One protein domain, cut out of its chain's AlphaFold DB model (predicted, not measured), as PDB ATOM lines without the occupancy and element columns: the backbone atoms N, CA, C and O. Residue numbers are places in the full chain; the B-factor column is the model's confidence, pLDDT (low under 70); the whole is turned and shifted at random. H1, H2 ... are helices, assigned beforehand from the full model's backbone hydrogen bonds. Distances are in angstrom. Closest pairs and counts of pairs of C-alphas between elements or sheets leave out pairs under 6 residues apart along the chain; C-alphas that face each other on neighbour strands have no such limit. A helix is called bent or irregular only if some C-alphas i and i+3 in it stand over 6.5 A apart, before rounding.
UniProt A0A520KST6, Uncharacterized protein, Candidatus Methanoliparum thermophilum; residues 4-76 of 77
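Overview. This is residues 4 to 76 of the 77 residues of an uncharacterized protein of Candidatus Methanoliparum thermophilum (UniProt A0A520KST6). The model is a drawn-out, open chain of three helices: the last residues of H1 end on the middle part of the long H2, about perpendicular to it, and H3 continues past the far end of H2 as an arm. Residues 4 to 14 of H1 stick out on one side, and residues 51 to 76, which hold the last part of H2 and H3, stick out at the other end and make much of the length. The printed part has 73 residues, with three named helices in the order H1, H2, H3 and no named strand; the class is all helix. The whole is extended, with a radius of gyration of the C-alphas of 19.1 A, and its outline is flat, spanning 60 by 33 by 15 A.

Along the chain. Find C-alpha 4 at (187.771, 128.231, 167.098); from there H1, residues 4 to 21, runs 25.7 A. H1 is neither bent nor irregular, but only just: C-alphas 15 and 18 are 6.0 A apart. Look next at C-alpha 33 at (196.259, 131.121, 136.859), where H2, residues 33 to 58, begins its 36.9 A. H3, residues 61 to 74, runs 21.5 A and ends at C-alpha 74 at (141.927, 134.264, 135.853).

Arrangement. H1 touches H2 with residues 16 to 20 alone, on residues 42 to 47 of H2; their closest C-alphas, of Pro 19 and Val 43, are 5.3 A apart. Their lines stand about perpendicular, at 86 degrees. H2 and H3 are close but not clearly touching, the closest C-alphas being those of Gln 56 and Thr 62 at 7.6 A. They run the same way at a steep tilt of 68 degrees, only just short of about perpendicular. H1 and H3 are apart. In H2 every O i to N i+4 pair is within hydrogen-bond range; in H1 it is 12 of 14 and in H3 8 of 10.

Size, cuts and confidence. The C-alphas farthest apart, of Pro 5 and Lys 76, are 61.3 A apart. The printed part has no cut. Residues 22 to 32 form the long link from H1 to H2, while the link from H2 to H3 is tight. Look at the B-factor column from residue 59 to 76: there pLDDT is under 70, and the mean of H3 is 54, against 81.2 for the printed part.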
ATOM      1  N   LEU A   4     187.712 127.193 168.125       88.12
ATOM      2  CA  LEU A   4     187.771 128.231 167.098       88.12
ATOM      3  C   LEU A   4     188.391 127.767 165.761       88.12
ATOM      4  O   LEU A   4     187.752 127.969 164.732       88.12
ATOM      5  N   PRO A   5     189.568 127.107 165.720       91.81
ATOM      6  CA  PRO A   5     190.127 126.613 164.459       91.81
ATOM      7  C   PRO A   5     189.243 125.560 163.785       91.81
ATOM      8  O   PRO A   5     189.173 125.530 162.563       91.81
ATOM      9  N   ILE A   6     188.534 124.732 164.558       91.44
ATOM     10  CA  ILE A   6     187.645 123.698 164.010       91.44
ATOM     11  C   ILE A   6     186.477 124.352 163.268       91.44
ATOM     12  O   ILE A   6     186.158 123.951 162.151       91.44
ATOM     13  N   ILE A   7     185.881 125.394 163.855       93.06
ATOM     14  CA  ILE A   7     184.786 126.152 163.234       93.06
ATOM     15  C   ILE A   7     185.260 126.810 161.935       93.06
ATOM     16  O   ILE A   7     184.575 126.716 160.920       93.06
ATOM     17  N   ILE A   8     186.449 127.422 161.940       93.56
ATOM     18  CA  ILE A   8     187.011 128.091 160.758       93.56
ATOM     19  C   ILE A   8     187.268 127.090 159.626       93.56
ATOM     20  O   ILE A   8     186.862 127.331 158.493       93.56
ATOM     21  N   ILE A   9     187.908 125.956 159.929       93.38
ATOM     22  CA  ILE A   9     188.203 124.918 158.930       93.38
ATOM     23  C   ILE A   9     186.904 124.350 158.359       93.38
ATOM     24  O   ILE A   9     186.757 124.251 157.145       93.38
ATOM     25  N   THR A  10     185.939 124.036 159.224       92.88
ATOM     26  CA  THR A  10     184.635 123.509 158.798       92.88
ATOM     27  C   THR A  10     183.903 124.517 157.910       92.88
ATOM     28  O   THR A  10     183.388 124.151 156.857       92.88
ATOM     29  N   GLY A  11     183.917 125.799 158.287       92.81
ATOM     30  CA  GLY A  11     183.336 126.878 157.495       92.81
ATOM     31  C   GLY A  11     183.991 127.024 156.122       92.81
ATOM     32  O   GLY A  11     183.278 127.125 155.130       92.81
ATOM     33  N   LEU A  12     185.325 126.962 156.040       91.94
ATOM     34  CA  LEU A  12     186.051 127.005 154.764       91.94
ATOM     35  C   LEU A  12     185.720 125.805 153.873       91.94
ATOM     36  O   LEU A  12     185.472 125.984 152.684       91.94
ATOM     37  N   ILE A  13     185.669 124.594 154.436       91.81
ATOM     38  CA  ILE A  13     185.313 123.387 153.678       91.81
ATOM     39  C   ILE A  13     183.924 123.547 153.062       91.81
ATOM     40  O   ILE A  13     183.759 123.330 151.864       91.81
ATOM     41  N   ILE A  14     182.940 123.976 153.854       92.38
ATOM     42  CA  ILE A  14     181.574 124.211 153.371       92.38
ATOM     43  C   ILE A  14     181.562 125.323 152.315       92.38
ATOM     44  O   ILE A  14     180.911 125.178 151.281       92.38
ATOM     45  N   PHE A  15     182.318 126.400 152.550       91.62
ATOM     46  CA  PHE A  15     182.376 127.554 151.661       91.62
ATOM     47  C   PHE A  15     182.820 127.188 150.237       91.62
ATOM     48  O   PHE A  15     182.273 127.714 149.267       91.62
ATOM     49  N   PHE A  16     183.779 126.266 150.108       89.62
ATOM     50  CA  PHE A  16     184.283 125.797 148.813       89.62
ATOM     51  C   PHE A  16     183.545 124.570 148.265       89.62
ATOM     52  O   PHE A  16     183.396 124.463 147.052       89.62
ATOM     53  N   CYS A  17     183.040 123.666 149.113       89.88
ATOM     54  CA  CYS A  17     182.310 122.481 148.648       89.88
ATOM     55  C   CYS A  17     180.950 122.824 148.036       89.88
ATOM     56  O   CYS A  17     180.545 122.193 147.065       89.88
ATOM     57  N   LEU A  18     180.238 123.815 148.580       89.94
ATOM     58  CA  LEU A  18     178.906 124.187 148.096       89.94
ATOM     59  C   LEU A  18     178.890 124.621 146.613       89.94
ATOM     60  O   LEU A  18     178.095 124.060 145.859       89.94
ATOM     61  N   PRO A  19     179.773 125.530 146.155       88.56
ATOM     62  CA  PRO A  19     179.892 125.869 144.737       88.56
ATOM     63  C   PRO A  19     180.168 124.674 143.821       88.56
ATOM     64  O   PRO A  19     179.673 124.649 142.695       88.56
ATOM     65  N   ILE A  20     180.935 123.694 144.306       88.44
ATOM     66  CA  ILE A  20     181.287 122.485 143.551       88.44
ATOM     67  C   ILE A  20     180.066 121.576 143.414       88.44
ATOM     68  O   ILE A  20     179.706 121.180 142.311       88.44
ATOM     69  N   VAL A  21     179.373 121.296 144.522       88.69
ATOM     70  CA  VAL A  21     178.150 120.473 144.515       88.69
ATOM     71  C   VAL A  21     177.030 121.148 143.717       88.69
ATOM     72  O   VAL A  21     176.243 120.469 143.065       88.69
ATOM     73  N   GLY A  22     176.973 122.482 143.733       85.00
ATOM     74  CA  GLY A  22     176.031 123.261 142.934       85.00
ATOM     75  C   GLY A  22     176.350 123.304 141.435       85.00
ATOM     76  O   GLY A  22     175.545 123.842 140.681       85.00
ATOM     77  N   GLY A  23     177.504 122.787 140.995       87.62
ATOM     78  CA  GLY A  23     177.935 122.828 139.593       87.62
ATOM     79  C   GLY A  23     178.357 124.217 139.101       87.62
ATOM     80  O   GLY A  23     178.401 124.459 137.899       87.62
ATOM     81  N   TYR A  24     178.645 125.150 140.013       85.81
ATOM     82  CA  TYR A  24     179.082 126.507 139.672       85.81
ATOM     83  C   TYR A  24     180.604 126.618 139.551       85.81
ATOM     84  O   TYR A  24     181.083 127.552 138.911       85.81
ATOM     85  N   ALA A  25     181.356 125.713 140.183       87.44
ATOM     86  CA  ALA A  25     182.812 125.691 140.165       87.44
ATOM     87  C   ALA A  25     183.334 124.261 139.995       87.44
ATOM     88  O   ALA A  25     182.944 123.372 140.748       87.44
ATOM     89  N   ASP A  26     184.267 124.068 139.068       87.06
ATOM     90  CA  ASP A  26     184.990 122.806 138.923       87.06
ATOM     91  C   ASP A  26     186.268 122.821 139.755       87.06
ATOM     92  O   ASP A  26     186.928 123.854 139.889       87.06
ATOM     93  N   LEU A  27     186.630 121.667 140.319       85.56
ATOM     94  CA  LEU A  27     187.875 121.539 141.065       85.56
ATOM     95  C   LEU A  27     189.056 121.777 140.103       85.56
ATOM     96  O   LEU A  27     189.142 121.077 139.089       85.56
ATOM     97  N   PRO A  28     189.966 122.724 140.391       84.50
ATOM     98  CA  PRO A  28     191.077 123.011 139.494       84.50
ATOM     99  C   PRO A  28     191.971 121.774 139.364       84.50
ATOM    100  O   PRO A  28     192.457 121.235 140.361       84.50
ATOM    101  N   THR A  29     192.186 121.318 138.131       87.19
ATOM    102  CA  THR A  29     193.047 120.164 137.810       87.19
ATOM    103  C   THR A  29     194.533 120.480 137.939       87.19
ATOM    104  O   THR A  29     195.364 119.593 138.119       87.19
ATOM    105  N   ASP A  30     194.859 121.761 137.852       90.12
ATOM    106  CA  ASP A  30     196.197 122.317 137.836       90.12
ATOM    107  C   ASP A  30     196.189 123.711 138.474       90.12
ATOM    108  O   ASP A  30     195.157 124.381 138.547       90.12
ATOM    109  N   LEU A  31     197.357 124.150 138.940       88.94
ATOM    110  CA  LEU A  31     197.543 125.449 139.591       88.94
ATOM    111  C   LEU A  31     197.793 126.583 138.586       88.94
ATOM    112  O   LEU A  31     198.368 127.608 138.959       88.94
ATOM    113  N   SER A  32     197.412 126.416 137.312       92.38
ATOM    114  CA  SER A  32     197.518 127.521 136.363       92.38
ATOM    115  C   SER A  32     196.632 128.691 136.807       92.38
ATOM    116  O   SER A  32     195.554 128.480 137.378       92.38
ATOM    117  N   PRO A  33     197.057 129.939 136.546       91.56
ATOM    118  CA  PRO A  33     196.259 131.121 136.859       91.56
ATOM    119  C   PRO A  33     194.848 131.067 136.265       91.56
ATOM    120  O   PRO A  33     193.904 131.515 136.911       91.56
ATOM    121  N   ASP A  34     194.700 130.475 135.079       92.00
ATOM    122  CA  ASP A  34     193.413 130.331 134.400       92.00
ATOM    123  C   ASP A  34     192.511 129.314 135.108       92.00
ATOM    124  O   ASP A  34     191.347 129.602 135.380       92.00
ATOM    125  N   SER A  35     193.050 128.147 135.477       90.06
ATOM    126  CA  SER A  35     192.327 127.107 136.224       90.06
ATOM    127  C   SER A  35     191.866 127.615 137.597       90.06
ATOM    128  O   SER A  35     190.690 127.509 137.958       90.06
ATOM    129  N   VAL A  36     192.762 128.278 138.335       91.12
ATOM    130  CA  VAL A  36     192.443 128.876 139.640       91.12
ATOM    131  C   VAL A  36     191.460 130.042 139.490       91.12
ATOM    132  O   VAL A  36     190.533 130.173 140.290       91.12
ATOM    133  N   GLY A  37     191.624 130.872 138.458       90.88
ATOM    134  CA  GLY A  37     190.723 131.980 138.151       90.88
ATOM    135  C   GLY A  37     189.308 131.509 137.821       90.88
ATOM    136  O   GLY A  37     188.339 132.068 138.338       90.88
ATOM    137  N   ASN A  38     189.179 130.438 137.038       91.44
ATOM    138  CA  ASN A  38     187.896 129.820 136.711       91.44
ATOM    139  C   ASN A  38     187.215 129.235 137.955       91.44
ATOM    140  O   ASN A  38     186.032 129.497 138.177       91.44
ATOM    141  N   PHE A  39     187.964 128.528 138.808       91.44
ATOM    142  CA  PHE A  39     187.453 128.020 140.083       91.44
ATOM    143  C   PHE A  39     186.942 129.152 140.985       91.44
ATOM    144  O   PHE A  39     185.792 129.131 141.426       91.44
ATOM    145  N   LEU A  40     187.762 130.181 141.223       91.25
ATOM    146  CA  LEU A  40     187.384 131.328 142.056       91.25
ATOM    147  C   LEU A  40     186.210 132.116 141.461       91.25
ATOM    148  O   LEU A  40     185.334 132.578 142.199       91.25
ATOM    149  N   GLY A  41     186.155 132.242 140.134       92.00
ATOM    150  CA  GLY A  41     185.031 132.838 139.418       92.00
ATOM    151  C   GLY A  41     183.734 132.059 139.638       92.00
ATOM    152  O   GLY A  41     182.699 132.658 139.932       92.00
ATOM    153  N   GLY A  42     183.798 130.729 139.575       91.88
ATOM    154  CA  GLY A  42     182.680 129.834 139.864       91.88
ATOM    155  C   GLY A  42     182.186 129.933 141.308       91.88
ATOM    156  O   GLY A  42     180.995 130.136 141.552       91.88
ATOM    157  N   VAL A  43     183.115 129.902 142.271       93.12
ATOM    158  CA  VAL A  43     182.823 130.100 143.701       93.12
ATOM    159  C   VAL A  43     182.111 131.433 143.918       93.12
ATOM    160  O   VAL A  43     181.066 131.491 144.563       93.12
ATOM    161  N   THR A  44     182.629 132.507 143.325       92.62
ATOM    162  CA  THR A  44     182.046 133.847 143.457       92.62
ATOM    163  C   THR A  44     180.636 133.914 142.866       92.62
ATOM    164  O   THR A  44     179.727 134.447 143.502       92.62
ATOM    165  N   ARG A  45     180.416 133.333 141.677       93.12
ATOM    166  CA  ARG A  45     179.091 133.278 141.033       93.12
ATOM    167  C   ARG A  45     178.066 132.528 141.876       93.12
ATOM    168  O   ARG A  45     176.943 133.013 141.999       93.12
ATOM    169  N   TYR A  46     178.449 131.405 142.485       93.81
ATOM    170  CA  TYR A  46     177.576 130.653 143.390       93.81
ATOM    171  C   TYR A  46     177.087 131.528 144.544       93.81
ATOM    172  O   TYR A  46     175.884 131.672 144.756       93.81
ATOM    173  N   TRP A  47     178.011 132.173 145.260       92.94
ATOM    174  CA  TRP A  47     177.661 132.997 146.416       92.94
ATOM    175  C   TRP A  47     176.850 134.235 146.033       92.94
ATOM    176  O   TRP A  47     175.938 134.609 146.771       92.94
ATOM    177  N   ILE A  48     177.123 134.835 144.868       92.62
ATOM    178  CA  ILE A  48     176.323 135.944 144.330       92.62
ATOM    179  C   ILE A  48     174.893 135.489 144.001       92.62
ATOM    180  O   ILE A  48     173.934 136.156 144.373       92.62
ATOM    181  N   SER A  49     174.734 134.338 143.351       91.88
ATOM    182  CA  SER A  49     173.408 133.807 143.033       91.88
ATOM    183  C   SER A  49     172.638 133.439 144.304       91.88
ATOM    184  O   SER A  49     171.461 133.771 144.426       91.88
ATOM    185  N   LEU A  50     173.307 132.815 145.277       90.81
ATOM    186  CA  LEU A  50     172.701 132.436 146.549       90.81
ATOM    187  C   LEU A  50     172.237 133.665 147.341       90.81
ATOM    188  O   LEU A  50     171.116 133.659 147.847       90.81
ATOM    189  N   LYS A  51     173.048 134.736 147.429       90.88
ATOM    190  CA  LYS A  51     172.617 135.969 148.117       90.88
ATOM    191  C   LYS A  51     171.380 136.573 147.458       90.88
ATOM    192  O   LYS A  51     170.513 137.055 148.175       90.88
ATOM    193  N   ASP A  52     171.279 136.525 146.131       89.56
ATOM    194  CA  ASP A  52     170.163 137.130 145.404       89.56
ATOM    195  C   ASP A  52     168.875 136.335 145.638       89.56
ATOM    196  O   ASP A  52     167.843 136.923 145.955       89.56
ATOM    197  N   ILE A  53     168.954 134.999 145.604       88.06
ATOM    198  CA  ILE A  53     167.836 134.100 145.938       88.06
ATOM    199  C   ILE A  53     167.383 134.309 147.386       88.06
ATOM    200  O   ILE A  53     166.191 134.431 147.662       88.06
ATOM    201  N   VAL A  54     168.329 134.371 148.326       88.25
ATOM    202  CA  VAL A  54     168.030 134.568 149.748       88.25
ATOM    203  C   VAL A  54     167.396 135.939 149.983       88.25
ATOM    204  O   VAL A  54     166.393 136.032 150.683       88.25
ATOM    205  N   MET A  55     167.916 137.000 149.364       84.50
ATOM    206  CA  MET A  55     167.331 138.340 149.467       84.50
ATOM    207  C   MET A  55     165.938 138.408 148.846       84.50
ATOM    208  O   MET A  55     165.057 139.054 149.408       84.50
ATOM    209  N   GLN A  56     165.706 137.711 147.733       84.69
ATOM    210  CA  GLN A  56     164.378 137.597 147.138       84.69
ATOM    211  C   GLN A  56     163.404 136.867 148.072       84.69
ATOM    212  O   GLN A  56     162.283 137.326 148.262       84.69
ATOM    213  N   ALA A  57     163.839 135.775 148.703       80.69
ATOM    214  CA  ALA A  57     163.021 135.020 149.650       80.69
ATOM    215  C   ALA A  57     162.709 135.807 150.936       80.69
ATOM    216  O   ALA A  57     161.636 135.649 151.513       80.69
ATOM    217  N   ILE A  58     163.632 136.663 151.386       83.88
ATOM    218  CA  ILE A  58     163.476 137.479 152.599       83.88
ATOM    219  C   ILE A  58     162.644 138.745 152.337       83.88
ATOM    220  O   ILE A  58     162.139 139.332 153.291       83.88
ATOM    221  N   ASN A  59     162.465 139.171 151.081       69.31
ATOM    222  CA  ASN A  59     161.725 140.386 150.739       69.31
ATOM    223  C   ASN A  59     160.266 140.060 150.327       69.31
ATOM    224  O   ASN A  59     159.994 139.822 149.145       69.31
ATOM    225  N   PRO A  60     159.288 140.068 151.263       58.16
ATOM    226  CA  PRO A  60     157.906 139.628 151.013       58.16
ATOM    227  C   PRO A  60     157.109 140.533 150.053       58.16
ATOM    228  O   PRO A  60     155.974 140.218 149.692       58.16
ATOM    229  N   SER A  61     157.679 141.656 149.616       56.34
ATOM    230  CA  SER A  61     157.026 142.624 148.728       56.34
ATOM    231  C   SER A  61     156.897 142.148 147.273       56.34
ATOM    232  O   SER A  61     156.027 142.638 146.562       56.34
ATOM    233  N   THR A  62     157.675 141.151 146.833       53.75
ATOM    234  CA  THR A  62     157.613 140.627 145.446       53.75
ATOM    235  C   THR A  62     156.666 139.435 145.260       53.75
ATOM    236  O   THR A  62     156.161 139.215 144.160       53.75
ATOM    237  N   VAL A  63     156.347 138.694 146.326       53.75
ATOM    238  CA  VAL A  63     155.437 137.528 146.268       53.75
ATOM    239  C   VAL A  63     153.964 137.960 146.147       53.75
ATOM    240  O   VAL A  63     153.133 137.258 145.562       53.75
ATOM    241  N   THR A  64     153.635 139.156 146.643       50.84
ATOM    242  CA  THR A  64     152.258 139.673 146.645       50.84
ATOM    243  C   THR A  64     151.812 140.161 145.259       50.84
ATOM    244  O   THR A  64     150.660 139.943 144.886       50.84
ATOM    245  N   GLU A  65     152.706 140.734 144.443       49.41
ATOM    246  CA  GLU A  65     152.334 141.205 143.096       49.41
ATOM    247  C   GLU A  65     152.127 140.060 142.096       49.41
ATOM    248  O   GLU A  65     151.183 140.095 141.306       49.41
ATOM    249  N   MET A  66     152.937 138.998 142.165       49.84
ATOM    250  CA  MET A  66     152.771 137.837 141.280       49.84
ATOM    251  C   MET A  66     151.463 137.081 141.568       49.84
ATOM    252  O   MET A  66     150.803 136.609 140.644       49.84
ATOM    253  N   SER A  67     151.032 137.059 142.833       52.25
ATOM    254  CA  SER A  67     149.729 136.512 143.234       52.25
ATOM    255  C   SER A  67     148.561 137.360 142.708       52.25
ATOM    256  O   SER A  67     147.549 136.812 142.274       52.25
ATOM    257  N   PHE A  68     148.701 138.691 142.683       51.66
ATOM    258  CA  PHE A  68     147.657 139.599 142.194       51.66
ATOM    259  C   PHE A  68     147.488 139.551 140.668       51.66
ATOM    260  O   PHE A  68     146.357 139.528 140.181       51.66
ATOM    261  N   ILE A  69     148.581 139.472 139.899       55.75
ATOM    262  CA  ILE A  69     148.519 139.409 138.426       55.75
ATOM    263  C   ILE A  69     147.903 138.082 137.950       55.75
ATOM    264  O   ILE A  69     147.065 138.085 137.045       55.75
ATOM    265  N   VAL A  70     148.240 136.953 138.589       56.34
ATOM    266  CA  VAL A  70     147.637 135.642 138.268       56.34
ATOM    267  C   VAL A  70     146.144 135.602 138.637       56.34
ATOM    268  O   VAL A  70     145.342 135.051 137.879       56.34
ATOM    269  N   CYS A  71     145.741 136.249 139.740       54.50
ATOM    270  CA  CYS A  71     144.328 136.365 140.122       54.50
ATOM    271  C   CYS A  71     143.517 137.224 139.133       54.50
ATOM    272  O   CYS A  71     142.432 136.820 138.719       54.50
ATOM    273  N   ILE A  72     144.043 138.375 138.693       57.50
ATOM    274  CA  ILE A  72     143.343 139.254 137.735       57.50
ATOM    275  C   ILE A  72     143.251 138.609 136.342       57.50
ATOM    276  O   ILE A  72     142.233 138.759 135.667       57.50
ATOM    277  N   SER A  73     144.264 137.846 135.916       54.09
ATOM    278  CA  SER A  73     144.217 137.136 134.630       54.09
ATOM    279  C   SER A  73     143.214 135.975 134.614       54.09
ATOM    280  O   SER A  73     142.697 135.660 133.546       54.09
ATOM    281  N   SER A  74     142.916 135.354 135.763       54.72
ATOM    282  CA  SER A  74     141.927 134.264 135.853       54.72
ATOM    283  C   SER A  74     140.478 134.752 135.965       54.72
ATOM    284  O   SER A  74     139.565 133.971 135.736       54.72
ATOM    285  N   TYR A  75     140.246 136.030 136.285       50.81
ATOM    286  CA  TYR A  75     138.898 136.614 136.396       50.81
ATOM    287  C   TYR A  75     138.385 137.220 135.074       50.81
ATOM    288  O   TYR A  75     137.281 137.756 135.015       50.81
ATOM    289  N   LYS A  76     139.202 137.186 134.013       49.72
ATOM    290  CA  LYS A  76     138.878 137.734 132.686       49.72
ATOM    291  C   LYS A  76     138.520 136.646 131.658       49.72
ATOM    292  O   LYS A  76     138.714 136.862 130.461       49.72
TER     293      LYS A  76